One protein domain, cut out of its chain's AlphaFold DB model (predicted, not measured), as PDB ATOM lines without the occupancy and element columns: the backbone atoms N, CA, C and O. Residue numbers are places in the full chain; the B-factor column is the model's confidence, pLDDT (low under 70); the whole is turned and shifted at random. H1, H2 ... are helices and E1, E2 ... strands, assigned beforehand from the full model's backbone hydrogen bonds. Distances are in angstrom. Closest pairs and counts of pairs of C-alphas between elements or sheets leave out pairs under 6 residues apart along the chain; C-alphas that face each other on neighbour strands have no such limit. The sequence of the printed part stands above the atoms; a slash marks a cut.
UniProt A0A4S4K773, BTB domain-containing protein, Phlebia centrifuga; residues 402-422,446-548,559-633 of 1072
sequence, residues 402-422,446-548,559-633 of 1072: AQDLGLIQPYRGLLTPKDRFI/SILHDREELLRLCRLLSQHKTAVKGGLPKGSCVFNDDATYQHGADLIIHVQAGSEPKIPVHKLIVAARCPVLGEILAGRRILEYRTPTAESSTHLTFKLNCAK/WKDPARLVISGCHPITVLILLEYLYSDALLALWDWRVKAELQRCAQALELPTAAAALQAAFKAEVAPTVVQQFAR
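What this domain is: This is residues 402 to 422, 446 to 548 and 559 to 633 of the 1072 residues of the protein "BTB domain-containing protein" of Phlebia centrifuga (UniProt A0A4S4K773). A strongly twisted sheet of five strands makes a wall on one side of the domain, and helix H5 runs over it along E1, in the middle of the domain. H1, H2, H3 and H6 pack round H5; H3 and H4 form a helical hairpin that meets the sheet, H7 folds back on H6, and the short H8 packs on H3. The printed part has 199 residues, with eight named helices and five named strands in the order H1 H2 E1 E2 H3 H4 E3 E4 E5 H5 H6 H7 H8. The sheet is mixed, in the order E2 E1 E5 E4 E3, and the class is mixed, helices and strands. The whole is compact and rounded, with a radius of gyration of the C-alphas of 16.6 A and spans of 45 by 44 by 43 A.

Where its parts are: In the sheet, E2 is residues 502 to 505, E1 is 491 to 496, 16.0 A long, E5 is 563 to 568, 16.6 A, E4 is 540 to 545, 16.1 A, and E3 is 527 to 529. H5, residues 572 to 584, is 18.5 A long and begins at C-alpha 572 (47.479, 19.549, 45.439). H6, residues 593 to 605, is 18.0 A long, and H7 is residues 609 to 614. H3 is residues 507 to 513 and H4 is 515 to 521. H2, residues 446 to 470, is the longest helix at 36.1 A. H1, residues 402 to 407, begins at C-alpha 402 (48.121, 3.328, 29.728). H8, residues 627 to 631, ends at C-alpha 631 (44.580, -4.422, 35.148).

How they stand to each other: E1 and E5 are parallel at 25 degrees, with N 494 and O 565 2.8 A apart, within hydrogen-bond range. E2 and E1 are an antiparallel hairpin, with N 505 and O 491 at 2.8 A. E5 and E4 are antiparallel, with N 566 and O 543 at 2.8 A. E4 and E3 are an antiparallel hairpin, with N 529 and O 540 at 2.9 A. H5 is on the sheet at a height of 9.8 A, over E1 and along the strands, at 18 degrees to E1 on the local plane. H5 is the hub, touching four helices. It touches H6 at a steep tilt of 60 degrees, the same way, with the C-alphas of Thr 574 and Leu 599 closest at 5.7 A. H2 touches it with residues 457 to 461 alone, at a steep tilt of 45 degrees, opposite ways; the closest C-alphas, of Leu 457 and Leu 576, are 7.0 A apart. H1 touches it at a steep tilt of 56 degrees, opposite ways, with the C-alphas of Ala 402 and Ser 584 closest at 4.4 A. H3 touches it about perpendicular, only just, at 72 degrees, with the C-alphas of Arg 513 and Leu 582 closest at 6.2 A. H3 and H4 are a helical hairpin at a shallow tilt of 20 degrees; the closest C-alphas, of Ala 511 and Gly 518, are 4.1 A apart. H4 is on the sheet at a height of 7.1 A, over none of the strands, only just, with 2 of its C-alphas falling on E4. H3 only grazes the sheet with residues 507 to 510, and H6 with 601 to 605. H6 and H7 are a helical hairpin at a shallow tilt of 16 degrees, with the C-alphas of Ala 603 and Ala 612 closest at 5.3 A. H8 touches H3, with the C-alphas of Ala 512 and Gln 630 closest at 6.1 A. Helix packing is mostly crossed, only just, with 2 of 6 pairs at a shallow tilt. In each of the eight helices every O i to N i+4 pair is within hydrogen-bond range.

The domain as a whole: The C-alphas farthest apart, of Phe 421 and Pro 532, are 47.2 A apart. Residues 423 to 445 and 549 to 558 are not printed, with gaps of 20.6 A and 15.8 A between the C-alphas across the cuts. The links H2 to E1 and H7 to H8 are long. Mean pLDDT of the printed part is 74.4; 53 residues are under 70, among them 413 to 422, 467 to 487 and 530 to 538.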
ATOM      1  N   ALA A 402      47.777   2.229  28.826       83.19
ATOM      2  CA  ALA A 402      48.121   3.328  29.728       83.19
ATOM      3  C   ALA A 402      47.851   4.717  29.109       83.19
ATOM      4  O   ALA A 402      47.358   5.615  29.785       83.19
ATOM      5  N   GLN A 403      48.103   4.889  27.810       84.56
ATOM      6  CA  GLN A 403      47.863   6.155  27.106       84.56
ATOM      7  C   GLN A 403      46.358   6.439  26.967       84.56
ATOM      8  O   GLN A 403      45.920   7.548  27.263       84.56
ATOM      9  N   ASP A 404      45.552   5.434  26.609       85.94
ATOM     10  CA  ASP A 404      44.088   5.573  26.540       85.94
ATOM     11  C   ASP A 404      43.453   5.839  27.910       85.94
ATOM     12  O   ASP A 404      42.547   6.668  28.024       85.94
ATOM     13  N   LEU A 405      43.952   5.192  28.970       86.06
ATOM     14  CA  LEU A 405      43.549   5.524  30.337       86.06
ATOM     15  C   LEU A 405      43.945   6.972  30.678       86.06
ATOM     16  O   LEU A 405      43.101   7.729  31.151       86.06
ATOM     17  N   GLY A 406      45.164   7.407  30.344       83.75
ATOM     18  CA  GLY A 406      45.607   8.804  30.459       83.75
ATOM     19  C   GLY A 406      44.682   9.823  29.775       83.75
ATOM     20  O   GLY A 406      44.452  10.907  30.315       83.75
ATOM     21  N   LEU A 407      44.078   9.473  28.634       83.31
ATOM     22  CA  LEU A 407      43.147  10.349  27.914       83.31
ATOM     23  C   LEU A 407      41.778  10.513  28.595       83.31
ATOM     24  O   LEU A 407      41.156  11.559  28.410       83.31
ATOM     25  N   ILE A 408      41.309   9.545  29.394       82.25
ATOM     26  CA  ILE A 408      40.003   9.634  30.083       82.25
ATOM     27  C   ILE A 408      40.053  10.320  31.458       82.25
ATOM     28  O   ILE A 408      39.051  10.310  32.169       82.25
ATOM     29  N   GLN A 409      41.178  10.920  31.864       82.62
ATOM     30  CA  GLN A 409      41.268  11.672  33.125       82.62
ATOM     31  C   GLN A 409      40.170  12.762  33.211       82.62
ATOM     32  O   GLN A 409      40.228  13.731  32.447       82.62
ATOM     33  N   PRO A 410      39.209  12.683  34.159       78.38
ATOM     34  CA  PRO A 410      38.034  13.569  34.187       78.38
ATOM     35  C   PRO A 410      38.351  15.066  34.306       78.38
ATOM     36  O   PRO A 410      37.542  15.912  33.937       78.38
ATOM     37  N   TYR A 411      39.538  15.414  34.811       76.38
ATOM     38  CA  TYR A 411      39.990  16.798  34.958       76.38
ATOM     39  C   TYR A 411      40.718  17.372  33.725       76.38
ATOM     40  O   TYR A 411      40.924  18.585  33.657       76.38
ATOM     41  N   ARG A 412      41.086  16.555  32.723       73.75
ATOM     42  CA  ARG A 412      41.807  17.025  31.517       73.75
ATOM     43  C   ARG A 412      40.953  17.899  30.590       73.75
ATOM     44  O   ARG A 412      41.526  18.716  29.860       73.75
ATOM     45  N   GLY A 413      39.627  17.741  30.612       62.72
ATOM     46  CA  GLY A 413      38.667  18.469  29.771       62.72
ATOM     47  C   GLY A 413      38.044  19.720  30.409       62.72
ATOM     48  O   GLY A 413      37.124  20.296  29.831       62.72
ATOM     49  N   LEU A 414      38.538  20.157  31.574       65.81
ATOM     50  CA  LEU A 414      38.001  21.305  32.324       65.81
ATOM     51  C   LEU A 414      38.618  22.669  31.933       65.81
ATOM     52  O   LEU A 414      38.156  23.706  32.404       65.81
ATOM     53  N   LEU A 415      39.649  22.692  31.078       61.38
ATOM     54  CA  LEU A 415      40.271  23.926  30.565       61.38
ATOM     55  C   LEU A 415      39.493  24.497  29.371       61.38
ATOM     56  O   LEU A 415      39.048  23.755  28.491       61.38
ATOM     57  N   THR A 416      39.362  25.824  29.299       54.34
ATOM     58  CA  THR A 416      38.483  26.463  28.310       54.34
ATOM     59  C   THR A 416      39.126  26.546  26.916       54.34
ATOM     60  O   THR A 416      40.351  26.620  26.792       54.34
ATOM     61  N   PRO A 417      38.335  26.636  25.827       47.53
ATOM     62  CA  PRO A 417      38.882  26.836  24.481       47.53
ATOM     63  C   PRO A 417      39.695  28.129  24.304       47.53
ATOM     64  O   PRO A 417      40.500  28.207  23.379       47.53
ATOM     65  N   LYS A 418      39.515  29.137  25.173       45.72
ATOM     66  CA  LYS A 418      40.320  30.371  25.147       45.72
ATOM     67  C   LYS A 418      41.741  30.154  25.666       45.72
ATOM     68  O   LYS A 418      42.653  30.807  25.173       45.72
ATOM     69  N   ASP A 419      41.939  29.219  26.595       48.66
ATOM     70  CA  ASP A 419      43.268  28.902  27.129       48.66
ATOM     71  C   ASP A 419      44.165  28.261  26.050       48.66
ATOM     72  O   ASP A 419      45.357  28.554  25.995       48.66
ATOM     73  N   ARG A 420      43.575  27.492  25.117       47.28
ATOM     74  CA  ARG A 420      44.273  26.847  23.981       47.28
ATOM     75  C   ARG A 420      44.908  27.825  22.982       47.28
ATOM     76  O   ARG A 420      45.766  27.434  22.198       47.28
ATOM     77  N   PHE A 421      44.489  29.095  22.966       39.44
ATOM     78  CA  PHE A 421      45.095  30.099  22.081       39.44
ATOM     79  C   PHE A 421      46.490  30.540  22.549       39.44
ATOM     80  O   PHE A 421      47.277  31.012  21.731       39.44
ATOM     81  N   ILE A 422      46.820  30.368  23.834       45.97
ATOM     82  CA  ILE A 422      48.135  30.737  24.382       45.97
ATOM     83  C   ILE A 422      49.225  29.804  23.840       45.97
ATOM     84  O   ILE A 422      50.332  30.254  23.547       45.97
ATOM     85  N   SER A 446      60.467  14.477  24.563       72.25
ATOM     86  CA  SER A 446      60.031  13.947  25.868       72.25
ATOM     87  C   SER A 446      60.022  15.034  26.955       72.25
ATOM     88  O   SER A 446      59.081  15.135  27.746       72.25
ATOM     89  N   ILE A 447      61.041  15.900  26.966       76.69
ATOM     90  CA  ILE A 447      61.172  17.005  27.930       76.69
ATOM     91  C   ILE A 447      60.157  18.128  27.641       76.69
ATOM     92  O   ILE A 447      59.586  18.705  28.573       76.69
ATOM     93  N   LEU A 448      59.895  18.430  26.366       78.12
ATOM     94  CA  LEU A 448      58.886  19.411  25.960       78.12
ATOM     95  C   LEU A 448      57.466  18.963  26.341       78.12
ATOM     96  O   LEU A 448      56.708  19.780  26.871       78.12
ATOM     97  N   HIS A 449      57.130  17.682  26.160       81.06
ATOM     98  CA  HIS A 449      55.829  17.139  26.559       81.06
ATOM     99  C   HIS A 449      55.618  17.175  28.085       81.06
ATOM    100  O   HIS A 449      54.596  17.684  28.555       81.06
ATOM    101  N   ASP A 450      56.615  16.739  28.869       83.06
ATOM    102  CA  ASP A 450      56.583  16.826  30.338       83.06
ATOM    103  C   ASP A 450      56.332  18.264  30.825       83.06
ATOM    104  O   ASP A 450      55.554  18.503  31.756       83.06
ATOM    105  N   ARG A 451      57.003  19.235  30.192       83.62
ATOM    106  CA  ARG A 451      56.870  20.665  30.494       83.62
ATOM    107  C   ARG A 451      55.460  21.174  30.195       83.62
ATOM    108  O   ARG A 451      54.937  21.964  30.982       83.62
ATOM    109  N   GLU A 452      54.854  20.758  29.086       82.75
ATOM    110  CA  GLU A 452      53.508  21.183  28.696       82.75
ATOM    111  C   GLU A 452      52.441  20.662  29.671       82.75
ATOM    112  O   GLU A 452      51.663  21.458  30.207       82.75
ATOM    113  N   GLU A 453      52.445  19.364  29.992       82.56
ATOM    114  CA  GLU A 453      51.477  18.792  30.940       82.56
ATOM    115  C   GLU A 453      51.695  19.329  32.370       82.56
ATOM    116  O   GLU A 453      50.727  19.672  33.055       82.56
ATOM    117  N   LEU A 454      52.939  19.540  32.823       85.12
ATOM    118  CA  LEU A 454      53.188  20.167  34.131       85.12
ATOM    119  C   LEU A 454      52.694  21.626  34.178       85.12
ATOM    120  O   LEU A 454      52.106  22.052  35.178       85.12
ATOM    121  N   LEU A 455      52.855  22.393  33.091       84.44
ATOM    122  CA  LEU A 455      52.255  23.726  32.968       84.44
ATOM    123  C   LEU A 455      50.721  23.654  32.980       84.44
ATOM    124  O   LEU A 455      50.088  24.476  33.645       84.44
ATOM    125  N   ARG A 456      50.109  22.669  32.314       83.94
ATOM    126  CA  ARG A 456      48.653  22.448  32.293       83.94
ATOM    127  C   ARG A 456      48.084  22.155  33.685       83.94
ATOM    128  O   ARG A 456      47.088  22.773  34.072       83.94
ATOM    129  N   LEU A 457      48.733  21.292  34.472       85.44
ATOM    130  CA  LEU A 457      48.348  21.025  35.866       85.44
ATOM    131  C   LEU A 457      48.462  22.293  36.740       85.44
ATOM    132  O   LEU A 457      47.577  22.583  37.550       85.44
ATOM    133  N   CYS A 458      49.496  23.114  36.519       84.81
ATOM    134  CA  CYS A 458      49.636  24.422  37.163       84.81
ATOM    135  C   CYS A 458      48.551  25.433  36.734       84.81
ATOM    136  O   CYS A 458      48.065  26.192  37.583       84.81
ATOM    137  N   ARG A 459      48.123  25.437  35.458       82.06
ATOM    138  CA  ARG A 459      47.004  26.266  34.956       82.06
ATOM    139  C   ARG A 459      45.693  25.897  35.668       82.06
ATOM    140  O   ARG A 459      45.041  26.793  36.200       82.06
ATOM    141  N   LEU A 460      45.361  24.602  35.768       79.88
ATOM    142  CA  LEU A 460      44.158  24.099  36.458       79.88
ATOM    143  C   LEU A 460      44.075  24.571  37.922       79.88
ATOM    144  O   LEU A 460      43.073  25.163  38.335       79.88
ATOM    145  N   LEU A 461      45.141  24.370  38.709       80.69
ATOM    146  CA  LEU A 461      45.173  24.820  40.109       80.69
ATOM    147  C   LEU A 461      45.110  26.349  40.238       80.69
ATOM    148  O   LEU A 461      44.502  26.864  41.178       80.69
ATOM    149  N   SER A 462      45.708  27.082  39.294       80.44
ATOM    150  CA  SER A 462      45.663  28.548  39.278       80.44
ATOM    151  C   SER A 462      44.251  29.068  39.002       80.44
ATOM    152  O   SER A 462      43.780  29.923  39.751       80.44
ATOM    153  N   GLN A 463      43.548  28.504  38.011       75.50
ATOM    154  CA  GLN A 463      42.153  28.841  37.704       75.50
ATOM    155  C   GLN A 463      41.207  28.518  38.875       75.50
ATOM    156  O   GLN A 463      40.339  29.326  39.206       75.50
ATOM    157  N   HIS A 464      41.404  27.392  39.574       75.56
ATOM    158  CA  HIS A 464      40.639  27.098  40.794       75.56
ATOM    159  C   HIS A 464      40.889  28.152  41.889       75.56
ATOM    160  O   HIS A 464      39.954  28.696  42.478       75.56
ATOM    161  N   LYS A 465      42.160  28.502  42.120       76.06
ATOM    162  CA  LYS A 465      42.577  29.483  43.131       76.06
ATOM    163  C   LYS A 465      42.087  30.905  42.828       76.06
ATOM    164  O   LYS A 465      41.846  31.657  43.773       76.06
ATOM    165  N   THR A 466      41.914  31.282  41.558       72.81
ATOM    166  CA  THR A 466      41.279  32.554  41.177       72.81
ATOM    167  C   THR A 466      39.758  32.501  41.283       72.81
ATOM    168  O   THR A 466      39.181  33.468  41.770       72.81
ATOM    169  N   ALA A 467      39.104  31.389  40.926       68.69
ATOM    170  CA  ALA A 467      37.654  31.232  41.087       68.69
ATOM    171  C   ALA A 467      37.226  31.342  42.565       68.69
ATOM    172  O   ALA A 467      36.392  32.181  42.905       68.69
ATOM    173  N   VAL A 468      37.886  30.588  43.456       69.38
ATOM    174  CA  VAL A 468      37.627  30.596  44.909       69.38
ATOM    175  C   VAL A 468      37.873  31.974  45.541       69.38
ATOM    176  O   VAL A 468      37.151  32.371  46.452       69.38
ATOM    177  N   LYS A 469      38.862  32.738  45.054       67.12
ATOM    178  CA  LYS A 469      39.139  34.104  45.539       67.12
ATOM    179  C   LYS A 469      38.279  35.196  44.895       67.12
ATOM    180  O   LYS A 469      38.172  36.275  45.467       67.12
ATOM    181  N   GLY A 470      37.721  34.949  43.712       60.09
ATOM    182  CA  GLY A 470      37.062  35.963  42.886       60.09
ATOM    183  C   GLY A 470      35.593  36.225  43.217       60.09
ATOM    184  O   GLY A 470      35.014  37.142  42.645       60.09
ATOM    185  N   GLY A 471      34.973  35.428  44.096       53.94
ATOM    186  CA  GLY A 471      33.551  35.577  44.446       53.94
ATOM    187  C   GLY A 471      32.581  35.292  43.290       53.94
ATOM    188  O   GLY A 471      31.427  35.715  43.335       53.94
ATOM    189  N   LEU A 472      33.049  34.599  42.248       53.38
ATOM    190  CA  LEU A 472      32.254  34.208  41.085       53.38
ATOM    191  C   LEU A 472      31.118  33.239  41.483       53.38
ATOM    192  O   LEU A 472      31.248  32.505  42.469       53.38
ATOM    193  N   PRO A 473      29.994  33.208  40.739       50.06
ATOM    194  CA  PRO A 473      28.896  32.290  41.025       50.06
ATOM    195  C   PRO A 473      29.363  30.829  40.933       50.06
ATOM    196  O   PRO A 473      30.143  30.477  40.050       50.06
ATOM    197  N   LYS A 474      28.848  29.972  41.827       46.41
ATOM    198  CA  LYS A 474      29.351  28.603  42.091       46.41
ATOM    199  C   LYS A 474      29.617  27.751  40.838       46.41
ATOM    200  O   LYS A 474      30.612  27.035  40.792       46.41
ATOM    201  N   GLY A 475      28.792  27.898  39.801       45.44
ATOM    202  CA  GLY A 475      28.952  27.214  38.512       45.44
ATOM    203  C   GLY A 475      30.200  27.585  37.691       45.44
ATOM    204  O   GLY A 475      30.369  27.024  36.615       45.44
ATOM    205  N   SER A 476      31.068  28.501  38.145       46.38
ATOM    206  CA  SER A 476      32.348  28.816  37.482       46.38
ATOM    207  C   SER A 476      33.588  28.222  38.171       46.38
ATOM    208  O   SER A 476      34.711  28.523  37.759       46.38
ATOM    209  N   CYS A 477      33.431  27.418  39.226       53.84
ATOM    210  CA  CYS A 477      34.554  26.682  39.804       53.84
ATOM    211  C   CYS A 477      34.910  25.476  38.925       53.84
ATOM    212  O   CYS A 477      34.061  24.633  38.655       53.84
ATOM    213  N   VAL A 478      36.191  25.362  38.551       59.59
ATOM    214  CA  VAL A 478      36.746  24.237  37.765       59.59
ATOM    215  C   VAL A 478      36.393  22.877  38.393       59.59
ATOM    216  O   VAL A 478      36.119  21.918  37.685       59.59
ATOM    217  N   PHE A 479      36.343  22.817  39.727       64.81
ATOM    218  CA  PHE A 479      36.042  21.629  40.530       64.81
ATOM    219  C   PHE A 479      34.708  21.779  41.301       64.81
ATOM    220  O   PHE A 479      34.679  21.660  42.527       64.81
ATOM    221  N   ASN A 480      33.613  22.133  40.611       61.06
ATOM    222  CA  ASN A 480      32.289  22.300  41.232       61.06
ATOM    223  C   ASN A 480      31.535  20.967  41.442       61.06
ATOM    224  O   ASN A 480      31.716  20.027  40.675       61.06
ATOM    225  N   ASP A 481      30.643  20.918  42.442       54.00
ATOM    226  CA  ASP A 481      29.847  19.720  42.780       54.00
ATOM    227  C   ASP A 481      28.699  19.441  41.783       54.00
ATOM    228  O   ASP A 481      28.288  18.293  41.638       54.00
ATOM    229  N   ASP A 482      28.168  20.473  41.108       47.66
ATOM    230  CA  ASP A 482      26.954  20.375  40.270       47.66
ATOM    231  C   ASP A 482      27.224  20.001  38.795       47.66
ATOM    232  O   ASP A 482      26.305  19.998  37.975       47.66
ATOM    233  N   ALA A 483      28.482  19.760  38.414       51.19
ATOM    234  CA  ALA A 483      28.845  19.439  37.035       51.19
ATOM    235  C   ALA A 483      28.666  17.939  36.749       51.19
ATOM    236  O   ALA A 483      29.113  17.098  37.528       51.19
ATOM    237  N   THR A 484      28.082  17.592  35.599       54.91
ATOM    238  CA  THR A 484      28.087  16.214  35.089       54.91
ATOM    239  C   THR A 484      29.533  15.761  34.874       54.91
ATOM    240  O   THR A 484      30.234  16.264  33.995       54.91
ATOM    241  N   TYR A 485      30.014  14.850  35.726       63.75
ATOM    242  CA  TYR A 485      31.428  14.477  35.767       63.75
ATOM    243  C   TYR A 485      31.878  13.854  34.441       63.75
ATOM    244  O   TYR A 485      31.443  12.759  34.075       63.75
ATOM    245  N   GLN A 486      32.768  14.555  33.729       64.56
ATOM    246  CA  GLN A 486      33.264  14.148  32.412       64.56
ATOM    247  C   GLN A 486      33.795  12.706  32.444       64.56
ATOM    248  O   GLN A 486      34.529  12.321  33.354       64.56
ATOM    249  N   HIS A 487      33.387  11.912  31.452       68.25
ATOM    250  CA  HIS A 487      33.683  10.480  31.300       68.25
ATOM    251  C   HIS A 487      33.192   9.544  32.426       68.25
ATOM    252  O   HIS A 487      33.451   8.344  32.355       68.25
ATOM    253  N   GLY A 488      32.385  10.033  33.377       70.00
ATOM    254  CA  GLY A 488      31.674   9.196  34.352       70.00
ATOM    255  C   GLY A 488      32.456   8.890  35.632       70.00
ATOM    256  O   GLY A 488      32.432   7.755  36.104       70.00
ATOM    257  N   ALA A 489      33.145   9.884  36.198       73.44
ATOM    258  CA  ALA A 489      33.867   9.736  37.462       73.44
ATOM    259  C   ALA A 489      32.936   9.409  38.652       73.44
ATOM    260  O   ALA A 489      31.908  10.059  38.841       73.44
ATOM    261  N   ASP A 490      33.340   8.449  39.487       75.50
ATOM    262  CA  ASP A 490      32.573   7.921  40.628       75.50
ATOM    263  C   ASP A 490      33.237   8.172  42.004       75.50
ATOM    264  O   ASP A 490      32.646   7.901  43.055       75.50
ATOM    265  N   LEU A 491      34.453   8.735  42.015       78.88
ATOM    266  CA  LEU A 491      35.217   9.105  43.208       78.88
ATOM    267  C   LEU A 491      35.655  10.579  43.145       78.88
ATOM    268  O   LEU A 491      36.172  11.051  42.134       78.88
ATOM    269  N   ILE A 492      35.524  11.302  44.258       83.19
ATOM    270  CA  ILE A 492      36.073  12.654  44.429       83.19
ATOM    271  C   ILE A 492      37.214  12.610  45.446       83.19
ATOM    272  O   ILE A 492      37.033  12.164  46.582       83.19
ATOM    273  N   ILE A 493      38.378  13.134  45.064       85.12
ATOM    274  CA  ILE A 493      39.517  13.342  45.963       85.12
ATOM    275  C   ILE A 493      39.491  14.781  46.491       85.12
ATOM    276  O   ILE A 493      39.570  15.737  45.722       85.12
ATOM    277  N   HIS A 494      39.403  14.933  47.812       84.31
ATOM    278  CA  HIS A 494      39.362  16.217  48.510       84.31
ATOM    279  C   HIS A 494      40.683  16.473  49.247       84.31
ATOM    280  O   HIS A 494      40.957  15.855  50.281       84.31
ATOM    281  N   VAL A 495      41.495  17.407  48.747       83.62
ATOM    282  CA  VAL A 495      42.818  17.698  49.329       83.62
ATOM    283  C   VAL A 495      42.710  18.797  50.391       83.62
ATOM    284  O   VAL A 495      42.465  19.961  50.071       83.62
ATOM    285  N   GLN A 496      42.930  18.450  51.662       75.31
ATOM    286  CA  GLN A 496      42.940  19.389  52.794       75.31
ATOM    287  C   GLN A 496      44.235  20.223  52.820       75.31
ATOM    288  O   GLN A 496      45.108  20.033  53.667       75.31
ATOM    289  N   ALA A 497      44.365  21.143  51.859       63.06
ATOM    290  CA  ALA A 497      45.533  22.008  51.692       63.06
ATOM    291  C   ALA A 497      45.164  23.398  51.131       63.06
ATOM    292  O   ALA A 497      45.329  23.678  49.942       63.06
ATOM    293  N   GLY A 498      44.653  24.285  51.998       59.81
ATOM    294  CA  GLY A 498      44.581  25.753  51.825       59.81
ATOM    295  C   GLY A 498      43.709  26.331  50.695       59.81
ATOM    296  O   GLY A 498      43.419  27.524  50.702       59.81
ATOM    297  N   SER A 499      43.311  25.519  49.718       59.50
ATOM    298  CA  SER A 499      42.486  25.893  48.556       59.50
ATOM    299  C   SER A 499      41.513  24.782  48.129       59.50
ATOM    300  O   SER A 499      40.935  24.869  47.052       59.50
ATOM    301  N   GLU A 500      41.390  23.748  48.971       70.00
ATOM    302  CA  GLU A 500      40.424  22.631  48.948       70.00
ATOM    303  C   GLU A 500      39.881  22.213  47.563       70.00
ATOM    304  O   GLU A 500      38.674  22.272  47.321       70.00
ATOM    305  N   PRO A 501      40.748  21.782  46.623       77.06
ATOM    306  CA  PRO A 501      40.296  21.266  45.338       77.06
ATOM    307  C   PRO A 501      39.637  19.888  45.490       77.06
ATOM    308  O   PRO A 501      40.118  19.024  46.232       77.06
ATOM    309  N   LYS A 502      38.555  19.691  44.732       80.31
ATOM    310  CA  LYS A 502      37.775  18.452  44.623       80.31
ATOM    311  C   LYS A 502      38.034  17.802  43.266       80.31
ATOM    312  O   LYS A 502      37.383  18.132  42.282       80.31
ATOM    313  N   ILE A 503      39.014  16.914  43.186       83.44
ATOM    314  CA  ILE A 503      39.438  16.328  41.911       83.44
ATOM    315  C   ILE A 503      38.542  15.110  41.604       83.44
ATOM    316  O   ILE A 503      38.544  14.174  42.408       83.44
ATOM    317  N   PRO A 504      37.780  15.088  40.491       83.44
ATOM    318  CA  PRO A 504      37.009  13.917  40.071       83.44
ATOM    319  C   PRO A 504      37.921  12.854  39.439       83.44
ATOM    320  O   PRO A 504      38.790  13.169  38.621       83.44
ATOM    321  N   VAL A 505      37.735  11.593  39.830       84.12
ATOM    322  CA  VAL A 505      38.590  10.448  39.476       84.12
ATOM    323  C   VAL A 505      37.736   9.172  39.378       84.12
ATOM    324  O   VAL A 505      36.740   9.030  40.078       84.12
ATOM    325  N   HIS A 506      38.129   8.206  38.549       85.69
ATOM    326  CA  HIS A 506      37.563   6.853  38.574       85.69
ATOM    327  C   HIS A 506      38.132   6.019  39.737       85.69
ATOM    328  O   HIS A 506      39.346   5.793  39.814       85.69
ATOM    329  N   LYS A 507      37.254   5.496  40.599       82.31
ATOM    330  CA  LYS A 507      37.556   4.600  41.731       82.31
ATOM    331  C   LYS A 507      38.335   3.362  41.293       82.31
ATOM    332  O   LYS A 507      39.332   3.016  41.924       82.31
ATOM    333  N   LEU A 508      37.902   2.740  40.191       84.50
ATOM    334  CA  LEU A 508      38.496   1.523  39.636       84.50
ATOM    335  C   LEU A 508      39.990   1.690  39.351       84.50
ATOM    336  O   LEU A 508      40.798   0.873  39.783       84.50
ATOM    337  N   ILE A 509      40.355   2.758  38.635       85.06
ATOM    338  CA  ILE A 509      41.732   2.994  38.182       85.06
ATOM    339  C   ILE A 509      42.643   3.199  39.398       85.06
ATOM    340  O   ILE A 509      43.714   2.603  39.483       85.06
ATOM    341  N   VAL A 510      42.177   3.959  40.392       86.50
ATOM    342  CA  VAL A 510      42.909   4.188  41.646       86.50
ATOM    343  C   VAL A 510      43.082   2.893  42.452       86.50
ATOM    344  O   VAL A 510      44.184   2.616  42.925       86.50
ATOM    345  N   ALA A 511      42.025   2.085  42.587       84.06
ATOM    346  CA  ALA A 511      42.053   0.837  43.350       84.06
ATOM    347  C   ALA A 511      42.880  -0.275  42.679       84.06
ATOM    348  O   ALA A 511      43.593  -1.005  43.365       84.06
ATOM    349  N   ALA A 512      42.819  -0.393  41.349       82.88
ATOM    350  CA  ALA A 512      43.575  -1.390  40.590       82.88
ATOM    351  C   ALA A 512      45.086  -1.107  40.612       82.88
ATOM    352  O   ALA A 512      45.898  -2.028  40.722       82.88
ATOM    353  N   ARG A 513      45.469   0.173  40.522       84.31
ATOM    354  CA  ARG A 513      46.869   0.617  40.447       84.31
ATOM    355  C   ARG A 513      47.546   0.736  41.813       84.31
ATOM    356  O   ARG A 513      48.760   0.557  41.905       84.31
ATOM    357  N   CYS A 514      46.788   1.006  42.877       85.94
ATOM    358  CA  CYS A 514      47.295   1.065  44.246       85.94
ATOM    359  C   CYS A 514      46.437   0.192  45.184       85.94
ATOM    360  O   CYS A 514      45.342   0.611  45.575       85.94
ATOM    361  N   PRO A 515      46.929  -0.989  45.619       81.06
ATOM    362  CA  PRO A 515      46.148  -1.895  46.464       81.06
ATOM    363  C   PRO A 515      45.810  -1.271  47.824       81.06
ATOM    364  O   PRO A 515      44.727  -1.503  48.349       81.06
ATOM    365  N   VAL A 516      46.684  -0.409  48.355       83.81
ATOM    366  CA  VAL A 516      46.466   0.324  49.611       83.81
ATOM    367  C   VAL A 516      45.282   1.291  49.500       83.81
ATOM    368  O   VAL A 516      44.452   1.360  50.407       83.81
ATOM    369  N   LEU A 517      45.146   2.002  48.372       82.69
ATOM    370  CA  LEU A 517      43.954   2.814  48.104       82.69
ATOM    371  C   LEU A 517      42.724   1.929  47.868       82.69
ATOM    372  O   LEU A 517      41.643   2.301  48.309       82.69
ATOM    373  N   GLY A 518      42.881   0.737  47.284       78.62
ATOM    374  CA  GLY A 518      41.842  -0.297  47.261       78.62
ATOM    375  C   GLY A 518      41.331  -0.664  48.663       78.62
ATOM    376  O   GLY A 518      40.132  -0.597  48.918       78.62
ATOM    377  N   GLU A 519      42.212  -0.965  49.619       78.56
ATOM    378  CA  GLU A 519      41.819  -1.273  51.006       78.56
ATOM    379  C   GLU A 519      41.083  -0.110  51.694       78.56
ATOM    380  O   GLU A 519      40.121  -0.335  52.435       78.56
ATOM    381  N   ILE A 520      41.496   1.134  51.426       81.31
ATOM    382  CA  ILE A 520      40.848   2.346  51.951       81.31
ATOM    383  C   ILE A 520      39.473   2.561  51.296       81.31
ATOM    384  O   ILE A 520      38.495   2.823  51.996       81.31
ATOM    385  N   LEU A 521      39.363   2.390  49.974       78.75
ATOM    386  CA  LEU A 521      38.112   2.498  49.209       78.75
ATOM    387  C   LEU A 521      37.118   1.366  49.527       78.75
ATOM    388  O   LEU A 521      35.912   1.556  49.386       78.75
ATOM    389  N   ALA A 522      37.609   0.217  49.997       74.62
ATOM    390  CA  ALA A 522      36.808  -0.878  50.542       74.62
ATOM    391  C   ALA A 522      36.393  -0.658  52.015       74.62
ATOM    392  O   ALA A 522      35.741  -1.522  52.602       74.62
ATOM    393  N   GLY A 523      36.808   0.453  52.643       69.12
ATOM    394  CA  GLY A 523      36.553   0.757  54.054       69.12
ATOM    395  C   GLY A 523      37.307  -0.137  55.051       69.12
ATOM    396  O   GLY A 523      36.954  -0.163  56.227       69.12
ATOM    397  N   ARG A 524      38.321  -0.888  54.596       70.38
ATOM    398  CA  ARG A 524      39.054  -1.892  55.395       70.38
ATOM    399  C   ARG A 524      40.253  -1.304  56.147       70.38
ATOM    400  O   ARG A 524      40.673  -1.872  57.151       70.38
ATOM    401  N   ARG A 525      40.801  -0.180  55.673       71.81
ATOM    402  CA  ARG A 525      42.016   0.462  56.201       71.81
ATOM    403  C   ARG A 525      41.831   1.979  56.283       71.81
ATOM    404  O   ARG A 525      41.262   2.590  55.386       71.81
ATOM    405  N   ILE A 526      42.349   2.589  57.346       72.94
ATOM    406  CA  ILE A 526      42.634   4.028  57.413       72.94
ATOM    407  C   ILE A 526      44.152   4.148  57.428       72.94
ATOM    408  O   ILE A 526      44.803   3.468  58.221       72.94
ATOM    409  N   LEU A 527      44.719   4.984  56.557       75.69
ATOM    410  CA  LEU A 527      46.166   5.149  56.481       75.69
ATOM    411  C   LEU A 527      46.594   6.470  57.113       75.69
ATOM    412  O   LEU A 527      46.149   7.540  56.700       75.69
ATOM    413  N   GLU A 528      47.475   6.369  58.106       74.69
ATOM    414  CA  GLU A 528      48.153   7.492  58.748       74.69
ATOM    415  C   GLU A 528      49.665   7.237  58.709       74.69
ATOM    416  O   GLU A 528      50.166   6.331  59.375       74.69
ATOM    417  N   TYR A 529      50.394   8.019  57.914       72.50
ATOM    418  CA  TYR A 529      51.824   7.835  57.671       72.50
ATOM    419  C   TYR A 529      52.653   8.923  58.365       72.50
ATOM    420  O   TYR A 529      52.311  10.110  58.338       72.50
ATOM    421  N   ARG A 530      53.758   8.511  58.998       69.06
ATOM    422  CA  ARG A 530      54.661   9.370  59.779       69.06
ATOM    423  C   ARG A 530      56.109   9.112  59.373       69.06
ATOM    424  O   ARG A 530      56.588   7.990  59.492       69.06
ATOM    425  N   THR A 531      56.814  10.152  58.940       59.06
ATOM    426  CA  THR A 531      58.252  10.082  58.639       59.06
ATOM    427  C   THR A 531      59.095  10.097  59.923       59.06
ATOM    428  O   THR A 531      58.848  10.960  60.767       59.06
ATOM    429  N   PRO A 532      60.115   9.227  60.085       52.56
ATOM    430  CA  PRO A 532      60.908   9.158  61.325       52.56
ATOM    431  C   PRO A 532      61.851  10.342  61.611       52.56
ATOM    432  O   PRO A 532      62.422  10.405  62.697       52.56
ATOM    433  N   THR A 533      62.081  11.246  60.655       48.19
ATOM    434  CA  THR A 533      63.225  12.176  60.672       48.19
ATOM    435  C   THR A 533      62.839  13.649  60.871       48.19
ATOM    436  O   THR A 533      62.355  14.284  59.940       48.19
ATOM    437  N   ALA A 534      63.176  14.169  62.058       43.75
ATOM    438  CA  ALA A 534      63.393  15.577  62.438       43.75
ATOM    439  C   ALA A 534      62.242  16.618  62.340       43.75
ATOM    440  O   ALA A 534      61.697  16.912  61.283       43.75
ATOM    441  N   GLU A 535      61.993  17.256  63.493       46.66
ATOM    442  CA  GLU A 535      61.516  18.637  63.754       46.66
ATOM    443  C   GLU A 535      60.212  19.182  63.130       46.66
ATOM    444  O   GLU A 535      59.630  20.098  63.708       46.66
ATOM    445  N   SER A 536      59.659  18.615  62.056       47.91
ATOM    446  CA  SER A 536      58.290  18.932  61.612       47.91
ATOM    447  C   SER A 536      57.541  17.685  61.133       47.91
ATOM    448  O   SER A 536      57.653  17.230  59.995       47.91
ATOM    449  N   SER A 537      56.739  17.113  62.036       50.66
ATOM    450  CA  SER A 537      55.961  15.886  61.829       50.66
ATOM    451  C   SER A 537      54.747  16.102  60.915       50.66
ATOM    452  O   SER A 537      53.592  16.015  61.333       50.66
ATOM    453  N   THR A 538      55.007  16.364  59.632       60.16
ATOM    454  CA  THR A 538      53.968  16.452  58.596       60.16
ATOM    455  C   THR A 538      53.245  15.108  58.449       60.16
ATOM    456  O   THR A 538      53.820  14.102  58.034       60.16
ATOM    457  N   HIS A 539      51.976  15.088  58.863       72.06
ATOM    458  CA  HIS A 539      51.170  13.878  59.042       72.06
ATOM    459  C   HIS A 539      50.293  13.638  57.807       72.06
ATOM    460  O   HIS A 539      49.359  14.394  57.530       72.06
ATOM    461  N   LEU A 540      50.630  12.600  57.037       79.94
ATOM    462  CA  LEU A 540      49.885  12.191  55.846       79.94
ATOM    463  C   LEU A 540      48.720  11.294  56.267       79.94
ATOM    464  O   LEU A 540      48.952  10.258  56.892       79.94
ATOM    465  N   THR A 541      47.482  11.651  55.909       79.31
ATOM    466  CA  THR A 541      46.324  10.761  56.114       79.31
ATOM    467  C   THR A 541      45.455  10.623  54.879       79.31
ATOM    468  O   THR A 541      45.294  11.572  54.113       79.31
ATOM    469  N   PHE A 542      44.881   9.430  54.725       82.31
ATOM    470  CA  PHE A 542      43.921   9.077  53.685       82.31
ATOM    471  C   PHE A 542      42.680   8.491  54.369       82.31
ATOM    472  O   PHE A 542      42.773   7.470  55.060       82.31
ATOM    473  N   LYS A 543      41.528   9.160  54.230       78.81
ATOM    474  CA  LYS A 543      40.286   8.822  54.951       78.81
ATOM    475  C   LYS A 543      39.086   8.838  54.008       78.81
ATOM    476  O   LYS A 543      38.826   9.841  53.346       78.81
ATOM    477  N   LEU A 544      38.346   7.730  53.954       78.44
ATOM    478  CA  LEU A 544      37.119   7.625  53.168       78.44
ATOM    479  C   LEU A 544      35.936   8.215  53.949       78.44
ATOM    480  O   LEU A 544      35.540   7.683  54.985       78.44
ATOM    481  N   ASN A 545      35.343   9.284  53.423       72.12
ATOM    482  CA  ASN A 545      34.078   9.833  53.897       72.12
ATOM    483  C   ASN A 545      32.937   9.300  53.019       72.12
ATOM    484  O   ASN A 545      32.598   9.890  51.991       72.12
ATOM    485  N   CYS A 546      32.321   8.195  53.438       55.16
ATOM    486  CA  CYS A 546      31.040   7.769  52.877       55.16
ATOM    487  C   CYS A 546      29.961   8.819  53.193       55.16
ATOM    488  O   CYS A 546      29.891   9.324  54.318       55.16
ATOM    489  N   ALA A 547      29.102   9.130  52.218       47.97
ATOM    490  CA  ALA A 547      27.935   9.970  52.457       47.97
ATOM    491  C   ALA A 547      27.044   9.322  53.532       47.97
ATOM    492  O   ALA A 547      26.780   8.119  53.500       47.97
ATOM    493  N   LYS A 548      26.593  10.109  54.517       38.50
ATOM    494  CA  LYS A 548      25.667   9.607  55.538       38.50
ATOM    495  C   LYS A 548      24.311   9.382  54.881       38.50
ATOM    496  O   LYS A 548      23.727  10.337  54.379       38.50
ATOM    497  N   TRP A 559      26.303   8.005  40.139       52.50
ATOM    498  CA  TRP A 559      26.839   9.332  39.812       52.50
ATOM    499  C   TRP A 559      26.189  10.498  40.577       52.50
ATOM    500  O   TRP A 559      26.702  11.614  40.509       52.50
ATOM    501  N   LYS A 560      25.066  10.288  41.285       52.16
ATOM    502  CA  LYS A 560      24.389  11.362  42.042       52.16
ATOM    503  C   LYS A 560      25.035  11.663  43.403       52.16
ATOM    504  O   LYS A 560      24.948  12.800  43.849       52.16
ATOM    505  N   ASP A 561      25.691  10.686  44.033       59.22
ATOM    506  CA  ASP A 561      26.375  10.831  45.333       59.22
ATOM    507  C   ASP A 561      27.734  10.088  45.323       59.22
ATOM    508  O   ASP A 561      27.885   9.038  45.957       59.22
ATOM    509  N   PRO A 562      28.748  10.598  44.592       66.62
ATOM    510  CA  PRO A 562      30.055   9.949  44.487       66.62
ATOM    511  C   PRO A 562      30.803   9.908  45.829       66.62
ATOM    512  O   PRO A 562      30.720  10.822  46.662       66.62
ATOM    513  N   ALA A 563      31.593   8.849  46.021       72.44
ATOM    514  CA  ALA A 563      32.380   8.644  47.236       72.44
ATOM    515  C   ALA A 563      33.463   9.730  47.396       72.44
ATOM    516  O   ALA A 563      33.984  10.249  46.410       72.44
ATOM    517  N   ARG A 564      33.830  10.075  48.640       80.75
ATOM    518  CA  ARG A 564      34.772  11.176  48.922       80.75
ATOM    519  C   ARG A 564      36.002  10.683  49.684       80.75
ATOM    520  O   ARG A 564      35.915  10.363  50.868       80.75
ATOM    521  N   LEU A 565      37.156  10.651  49.019       83.75
ATOM    522  CA  LEU A 565      38.454  10.349  49.629       83.75
ATOM    523  C   LEU A 565      39.124  11.653  50.079       83.75
ATOM    524  O   LEU A 565      39.486  12.489  49.255       83.75
ATOM    525  N   VAL A 566      39.305  11.828  51.384       83.94
ATOM    526  CA  VAL A 566      40.010  12.980  51.956       83.94
ATOM    527  C   VAL A 566      41.494  12.653  52.094       83.94
ATOM    528  O   VAL A 566      41.843  11.620  52.669       83.94
ATOM    529  N   ILE A 567      42.354  13.546  51.598       85.56
ATOM    530  CA  ILE A 567      43.813  13.462  51.749       85.56
ATOM    531  C   ILE A 567      44.311  14.698  52.506       85.56
ATOM    532  O   ILE A 567      43.995  15.829  52.125       85.56
ATOM    533  N   SER A 568      45.108  14.496  53.558       83.69
ATOM    534  CA  SER A 568      45.745  15.564  54.343       83.69
ATOM    535  C   SER A 568      47.273  15.483  54.273       83.69
ATOM    536  O   SER A 568      47.826  14.386  54.230       83.69
ATOM    537  N   GLY A 569      47.963  16.627  54.337       76.88
ATOM    538  CA  GLY A 569      49.424  16.675  54.512       76.88
ATOM    539  C   GLY A 569      50.277  16.669  53.232       76.88
ATOM    540  O   GLY A 569      51.469  16.387  53.316       76.88
ATOM    541  N   CYS A 570      49.697  16.985  52.070       82.44
ATOM    542  CA  CYS A 570      50.396  17.124  50.782       82.44
ATOM    543  C   CYS A 570      49.868  18.325  49.975       82.44
ATOM    544  O   CYS A 570      48.723  18.751  50.158       82.44
ATOM    545  N   HIS A 571      50.677  18.869  49.062       85.69
ATOM    546  CA  HIS A 571      50.246  19.925  48.149       85.69
ATOM    547  C   HIS A 571      49.384  19.359  46.994       85.69
ATOM    548  O   HIS A 571      49.694  18.287  46.471       85.69
ATOM    549  N   PRO A 572      48.342  20.069  46.504       84.94
ATOM    550  CA  PRO A 572      47.479  19.549  45.439       84.94
ATOM    551  C   PRO A 572      48.183  19.212  44.117       84.94
ATOM    552  O   PRO A 572      47.721  18.329  43.400       84.94
ATOM    553  N   ILE A 573      49.311  19.863  43.793       86.75
ATOM    554  CA  ILE A 573      50.092  19.510  42.590       86.75
ATOM    555  C   ILE A 573      50.676  18.095  42.700       86.75
ATOM    556  O   ILE A 573      50.660  17.349  41.730       86.75
ATOM    557  N   THR A 574      51.111  17.702  43.899       88.00
ATOM    558  CA  THR A 574      51.664  16.382  44.206       88.00
ATOM    559  C   THR A 574      50.609  15.297  43.979       88.00
ATOM    560  O   THR A 574      50.912  14.250  43.416       88.00
ATOM    561  N   VAL A 575      49.348  15.579  44.331       87.50
ATOM    562  CA  VAL A 575      48.203  14.689  44.072       87.50
ATOM    563  C   VAL A 575      47.889  14.595  42.574       87.50
ATOM    564  O   VAL A 575      47.641  13.498  42.087       87.50
ATOM    565  N   LEU A 576      47.945  15.701  41.823       87.56
ATOM    566  CA  LEU A 576      47.730  15.677  40.369       87.56
ATOM    567  C   LEU A 576      48.834  14.916  39.613       87.56
ATOM    568  O   LEU A 576      48.520  14.141  38.718       87.56
ATOM    569  N   ILE A 577      50.105  15.074  39.997       87.81
ATOM    570  CA  ILE A 577      51.226  14.319  39.403       87.81
ATOM    571  C   ILE A 577      51.123  12.823  39.756       87.81
ATOM    572  O   ILE A 577      51.383  11.966  38.915       87.81
ATOM    573  N   LEU A 578      50.695  12.493  40.981       88.69
ATOM    574  CA  LEU A 578      50.416  11.110  41.376       88.69
ATOM    575  C   LEU A 578      49.259  10.504  40.564       88.69
ATOM    576  O   LEU A 578      49.334   9.340  40.180       88.69
ATOM    577  N   LEU A 579      48.202  11.277  40.294       88.75
ATOM    578  CA  LEU A 579      47.080  10.839  39.461       88.75
ATOM    579  C   LEU A 579      47.487  10.636  37.999       88.75
ATOM    580  O   LEU A 579      47.043   9.658  37.406       88.75
ATOM    581  N   GLU A 580      48.363  11.483  37.449       87.81
ATOM    582  CA  GLU A 580      48.942  11.272  36.118       87.81
ATOM    583  C   GLU A 580      49.613   9.893  36.037       87.81
ATOM    584  O   GLU A 580      49.169   9.044  35.267       87.81
ATOM    585  N   TYR A 581      50.557   9.606  36.940       88.81
ATOM    586  CA  TYR A 581      51.221   8.300  37.024       88.81
ATOM    587  C   TYR A 581      50.240   7.121  37.207       88.81
ATOM    588  O   TYR A 581      50.360   6.081  36.548       88.81
ATOM    589  N   LEU A 582      49.232   7.273  38.076       88.31
ATOM    590  CA  LEU A 582      48.203   6.249  38.295       88.31
ATOM    591  C   LEU A 582      47.326   6.009  37.053       88.31
ATOM    592  O   LEU A 582      46.747   4.933  36.938       88.31
ATOM    593  N   TYR A 583      47.252   6.936  36.101       87.31
ATOM    594  CA  TYR A 583      46.497   6.746  34.861       87.31
ATOM    595  C   TYR A 583      47.376   6.270  33.697       87.31
ATOM    596  O   TYR A 583      46.967   5.354  32.987       87.31
ATOM    597  N   SER A 584      48.569   6.848  33.518       83.50
ATOM    598  CA  SER A 584      49.368   6.707  32.291       83.50
ATOM    599  C   SER A 584      50.720   5.997  32.442       83.50
ATOM    600  O   SER A 584      51.424   5.856  31.447       83.50
ATOM    601  N   ASP A 585      51.100   5.560  33.652       85.06
ATOM    602  CA  ASP A 585      52.470   5.133  34.027       85.06
ATOM    603  C   ASP A 585      53.559   6.220  33.842       85.06
ATOM    604  O   ASP A 585      54.687   6.047  34.308       85.06
ATOM    605  N   ALA A 586      53.237   7.372  33.243       83.38
ATOM    606  CA  ALA A 586      54.181   8.454  33.009       83.38
ATOM    607  C   ALA A 586      54.521   9.204  34.307       83.38
ATOM    608  O   ALA A 586      53.649   9.576  35.095       83.38
ATOM    609  N   LEU A 587      55.813   9.473  34.503       85.94
ATOM    610  CA  LEU A 587      56.326  10.281  35.605       85.94
ATOM    611  C   LEU A 587      57.023  11.526  35.039       85.94
ATOM    612  O   LEU A 587      58.111  11.437  34.473       85.94
ATOM    613  N   LEU A 588      56.375  12.683  35.201       84.75
ATOM    614  CA  LEU A 588      56.854  13.980  34.710       84.75
ATOM    615  C   LEU A 588      58.207  14.366  35.342       84.75
ATOM    616  O   LEU A 588      58.426  14.144  36.536       84.75
ATOM    617  N   ALA A 589      59.091  15.016  34.580       81.25
ATOM    618  CA  ALA A 589      60.374  15.533  35.058       81.25
ATOM    619  C   ALA A 589      60.215  16.598  36.169       81.25
ATOM    620  O   ALA A 589      59.969  17.781  35.913       81.25
ATOM    621  N   LEU A 590      60.391  16.187  37.431       80.00
ATOM    622  CA  LEU A 590      60.283  17.068  38.598       80.00
ATOM    623  C   LEU A 590      61.623  17.711  38.980       80.00
ATOM    624  O   LEU A 590      62.466  17.092  39.629       80.00
ATOM    625  N   TRP A 591      61.761  18.995  38.644       72.50
ATOM    626  CA  TRP A 591      62.918  19.830  38.993       72.50
ATOM    627  C   TRP A 591      62.821  20.470  40.395       72.50
ATOM    628  O   TRP A 591      63.843  20.791  40.997       72.50
ATOM    629  N   ASP A 592      61.613  20.642  40.950       81.44
ATOM    630  CA  ASP A 592      61.432  21.147  42.319       81.44
ATOM    631  C   ASP A 592      61.581  20.009  43.339       81.44
ATOM    632  O   ASP A 592      60.707  19.146  43.479       81.44
ATOM    633  N   TRP A 593      62.687  20.037  44.087       79.31
ATOM    634  CA  TRP A 593      63.015  19.032  45.100       79.31
ATOM    635  C   TRP A 593      61.930  18.869  46.174       79.31
ATOM    636  O   TRP A 593      61.786  17.780  46.726       79.31
ATOM    637  N   ARG A 594      61.136  19.912  46.456       83.19
ATOM    638  CA  ARG A 594      60.074  19.879  47.474       83.19
ATOM    639  C   ARG A 594      58.912  19.017  47.002       83.19
ATOM    640  O   ARG A 594      58.464  18.142  47.737       83.19
ATOM    641  N   VAL A 595      58.479  19.212  45.755       83.88
ATOM    642  CA  VAL A 595      57.421  18.402  45.127       83.88
ATOM    643  C   VAL A 595      57.907  16.965  44.930       83.88
ATOM    644  O   VAL A 595      57.173  16.031  45.242       83.88
ATOM    645  N   LYS A 596      59.169  16.772  44.514       84.62
ATOM    646  CA  LYS A 596      59.794  15.442  44.408       84.62
ATOM    647  C   LYS A 596      59.816  14.712  45.763       84.62
ATOM    648  O   LYS A 596      59.422  13.551  45.827       84.62
ATOM    649  N   ALA A 597      60.178  15.398  46.850       83.88
ATOM    650  CA  ALA A 597      60.190  14.839  48.205       83.88
ATOM    651  C   ALA A 597      58.782  14.595  48.790       83.88
ATOM    652  O   ALA A 597      58.582  13.626  49.523       83.88
ATOM    653  N   GLU A 598      57.776  15.423  48.479       84.62
ATOM    654  CA  GLU A 598      56.383  15.091  48.811       84.62
ATOM    655  C   GLU A 598      55.902  13.852  48.051       84.62
ATOM    656  O   GLU A 598      55.330  12.947  48.663       84.62
ATOM    657  N   LEU A 599      56.160  13.780  46.741       86.62
ATOM    658  CA  LEU A 599      55.701  12.679  45.899       86.62
ATOM    659  C   LEU A 599      56.382  11.358  46.275       86.62
ATOM    660  O   LEU A 599      55.709  10.333  46.351       86.62
ATOM    661  N   GLN A 600      57.677  11.382  46.605       86.31
ATOM    662  CA  GLN A 600      58.405  10.213  47.107       86.31
ATOM    663  C   GLN A 600      57.797   9.690  48.419       86.31
ATOM    664  O   GLN A 600      57.593   8.483  48.554       86.31
ATOM    665  N   ARG A 601      57.435  10.579  49.360       84.38
ATOM    666  CA  ARG A 601      56.734  10.184  50.596       84.38
ATOM    667  C   ARG A 601      55.344   9.619  50.316       84.38
ATOM    668  O   ARG A 601      54.957   8.649  50.959       84.38
ATOM    669  N   CYS A 602      54.614  10.169  49.345       84.94
ATOM    670  CA  CYS A 602      53.323   9.620  48.922       84.94
ATOM    671  C   CYS A 602      53.477   8.224  48.295       84.94
ATOM    672  O   CYS A 602      52.753   7.311  48.676       84.94
ATOM    673  N   ALA A 603      54.452   8.021  47.404       86.25
ATOM    674  CA  ALA A 603      54.730   6.721  46.788       86.25
ATOM    675  C   ALA A 603      55.164   5.659  47.819       86.25
ATOM    676  O   ALA A 603      54.734   4.510  47.734       86.25
ATOM    677  N   GLN A 604      55.955   6.044  48.826       85.44
ATOM    678  CA  GLN A 604      56.322   5.174  49.951       85.44
ATOM    679  C   GLN A 604      55.118   4.844  50.849       85.44
ATOM    680  O   GLN A 604      54.927   3.686  51.206       85.44
ATOM    681  N   ALA A 605      54.286   5.835  51.188       84.00
ATOM    682  CA  ALA A 605      53.093   5.647  52.017       84.00
ATOM    683  C   ALA A 605      51.996   4.808  51.335       84.00
ATOM    684  O   ALA A 605      51.204   4.171  52.021       84.00
ATOM    685  N   LEU A 606      51.953   4.808  50.001       84.38
ATOM    686  CA  LEU A 606      51.000   4.054  49.179       84.38
ATOM    687  C   LEU A 606      51.556   2.720  48.649       84.38
ATOM    688  O   LEU A 606      50.915   2.085  47.814       84.38
ATOM    689  N   GLU A 607      52.731   2.303  49.134       85.31
ATOM    690  CA  GLU A 607      53.376   1.025  48.801       85.31
ATOM    691  C   GLU A 607      53.585   0.837  47.276       85.31
ATOM    692  O   GLU A 607      53.362  -0.239  46.725       85.31
ATOM    693  N   LEU A 608      54.020   1.900  46.580       85.19
ATOM    694  CA  LEU A 608      54.272   1.933  45.128       85.19
ATOM    695  C   LEU A 608      55.785   1.830  44.814       85.19
ATOM    696  O   LEU A 608      56.441   2.863  44.635       85.19
ATOM    697  N   PRO A 609      56.377   0.619  44.728       82.00
ATOM    698  CA  PRO A 609      57.831   0.447  44.653       82.00
ATOM    699  C   PRO A 609      58.456   1.027  43.379       82.00
ATOM    700  O   PRO A 609      59.482   1.696  43.470       82.00
ATOM    701  N   THR A 610      57.843   0.830  42.207       84.19
ATOM    702  CA  THR A 610      58.397   1.284  40.917       84.19
ATOM    703  C   THR A 610      58.487   2.811  40.852       84.19
ATOM    704  O   THR A 610      59.541   3.357  40.531       84.19
ATOM    705  N   ALA A 611      57.422   3.508  41.266       83.69
ATOM    706  CA  ALA A 611      57.409   4.967  41.377       83.69
ATOM    707  C   ALA A 611      58.396   5.473  42.442       83.69
ATOM    708  O   ALA A 611      59.141   6.421  42.200       83.69
ATOM    709  N   ALA A 612      58.448   4.828  43.614       84.31
ATOM    710  CA  ALA A 612      59.375   5.202  44.677       84.31
ATOM    711  C   ALA A 612      60.850   5.005  44.278       84.31
ATOM    712  O   ALA A 612      61.697   5.771  44.738       84.31
ATOM    713  N   ALA A 613      61.163   4.021  43.429       84.62
ATOM    714  CA  ALA A 613      62.496   3.810  42.861       84.62
ATOM    715  C   ALA A 613      62.833   4.855  41.783       84.62
ATOM    716  O   ALA A 613      63.881   5.494  41.870       84.62
ATOM    717  N   ALA A 614      61.929   5.108  40.829       83.94
ATOM    718  CA  ALA A 614      62.121   6.137  39.802       83.94
ATOM    719  C   ALA A 614      62.311   7.542  40.413       83.94
ATOM    720  O   ALA A 614      63.164   8.307  39.972       83.94
ATOM    721  N   LEU A 615      61.596   7.861  41.497       84.31
ATOM    722  CA  LEU A 615      61.743   9.127  42.226       84.31
ATOM    723  C   LEU A 615      63.057   9.258  43.015       84.31
ATOM    724  O   LEU A 615      63.434  10.379  43.354       84.31
ATOM    725  N   GLN A 616      63.766   8.157  43.288       82.56
ATOM    726  CA  GLN A 616      65.100   8.185  43.905       82.56
ATOM    727  C   GLN A 616      66.224   8.449  42.894       82.56
ATOM    728  O   GLN A 616      67.321   8.834  43.299       82.56
ATOM    729  N   ALA A 617      65.976   8.288  41.588       80.75
ATOM    730  CA  ALA A 617      66.956   8.615  40.559       80.75
ATOM    731  C   ALA A 617      67.275  10.122  40.541       80.75
ATOM    732  O   ALA A 617      66.415  10.972  40.797       80.75
ATOM    733  N   ALA A 618      68.524  10.470  40.218       73.38
ATOM    734  CA  ALA A 618      68.952  11.866  40.098       73.38
ATOM    735  C   ALA A 618      68.265  12.580  38.915       73.38
ATOM    736  O   ALA A 618      67.840  13.726  39.052       73.38
ATOM    737  N   PHE A 619      68.098  11.868  37.798       76.25
ATOM    738  CA  PHE A 619      67.484  12.326  36.547       76.25
ATOM    739  C   PHE A 619      66.123  11.640  36.312       76.25
ATOM    740  O   PHE A 619      65.724  10.789  37.108       76.25
ATOM    741  N   LYS A 620      65.400  12.001  35.237       78.38
ATOM    742  CA  LYS A 620      64.195  11.268  34.801       78.38
ATOM    743  C   LYS A 620      64.599   9.822  34.491       78.38
ATOM    744  O   LYS A 620      65.510   9.598  33.702       78.38
ATOM    745  N   ALA A 621      63.941   8.865  35.136       75.69
ATOM    746  CA  ALA A 621      64.085   7.443  34.855       75.69
ATOM    747  C   ALA A 621      62.781   6.941  34.237       75.69
ATOM    748  O   ALA A 621      61.701   7.282  34.727       75.69
ATOM    749  N   GLU A 622      62.875   6.138  33.180       70.00
ATOM    750  CA  GLU A 622      61.703   5.474  32.613       70.00
ATOM    751  C   GLU A 622      61.113   4.490  33.626       70.00
ATOM    752  O   GLU A 622      61.836   3.753  34.303       70.00
ATOM    753  N   VAL A 623      59.785   4.487  33.749       77.75
ATOM    754  CA  VAL A 623      59.082   3.576  34.651       77.75
ATOM    755  C   VAL A 623      58.617   2.369  33.848       77.75
ATOM    756  O   VAL A 623      57.908   2.516  32.856       77.75
ATOM    757  N   ALA A 624      59.006   1.168  34.278       76.75
ATOM    758  CA  ALA A 624      58.533  -0.066  33.657       76.75
ATOM    759  C   ALA A 624      56.991  -0.133  33.713       76.75
ATOM    760  O   ALA A 624      56.431   0.129  34.782       76.75
ATOM    761  N   PRO A 625      56.299  -0.494  32.614       76.12
ATOM    762  CA  PRO A 625      54.841  -0.440  32.545       76.12
ATOM    763  C   PRO A 625      54.200  -1.400  33.555       76.12
ATOM    764  O   PRO A 625      54.416  -2.613  33.522       76.12
ATOM    765  N   THR A 626      53.383  -0.852  34.455       80.50
ATOM    766  CA  THR A 626      52.681  -1.600  35.508       80.50
ATOM    767  C   THR A 626      51.172  -1.683  35.282       80.50
ATOM    768  O   THR A 626      50.557  -2.633  35.772       80.50
ATOM    769  N   VAL A 627      50.580  -0.765  34.498       79.62
ATOM    770  CA  VAL A 627      49.142  -0.742  34.165       79.62
ATOM    771  C   VAL A 627      48.650  -2.123  33.726       79.62
ATOM    772  O   VAL A 627      47.730  -2.651  34.345       79.62
ATOM    773  N   VAL A 628      49.283  -2.743  32.724       76.38
ATOM    774  CA  VAL A 628      48.854  -4.041  32.166       76.38
ATOM    775  C   VAL A 628      48.842  -5.148  33.228       76.38
ATOM    776  O   VAL A 628      47.833  -5.827  33.413       76.38
ATOM    777  N   GLN A 629      49.931  -5.298  33.988       75.62
ATOM    778  CA  GLN A 629      50.068  -6.358  34.999       75.62
ATOM    779  C   GLN A 629      49.078  -6.211  36.168       75.62
ATOM    780  O   GLN A 629      48.729  -7.199  36.826       75.62
ATOM    781  N   GLN A 630      48.641  -4.980  36.444       75.38
ATOM    782  CA  GLN A 630      47.660  -4.669  37.480       75.38
ATOM    783  C   GLN A 630      46.222  -4.821  36.958       75.38
ATOM    784  O   GLN A 630      45.415  -5.497  37.597       75.38
ATOM    785  N   PHE A 631      45.909  -4.299  35.766       75.81
ATOM    786  CA  PHE A 631      44.580  -4.422  35.148       75.81
ATOM    787  C   PHE A 631      44.233  -5.854  34.719       75.81
ATOM    788  O   PHE A 631      43.066  -6.235  34.798       75.81
ATOM    789  N   ALA A 632      45.216  -6.705  34.412       68.12
ATOM    790  CA  ALA A 632      44.993  -8.137  34.193       68.12
ATOM    791  C   ALA A 632      44.307  -8.849  35.385       68.12
ATOM    792  O   ALA A 632      43.668  -9.885  35.202       68.12
ATOM    793  N   ARG A 633      44.400  -8.296  36.607       67.50
ATOM    794  CA  ARG A 633      43.767  -8.845  37.824       67.50
ATOM    795  C   ARG A 633      42.322  -8.370  38.029       67.50
ATOM    796  O   ARG A 633      41.562  -9.031  38.729       67.50
TER     797      ARG A 633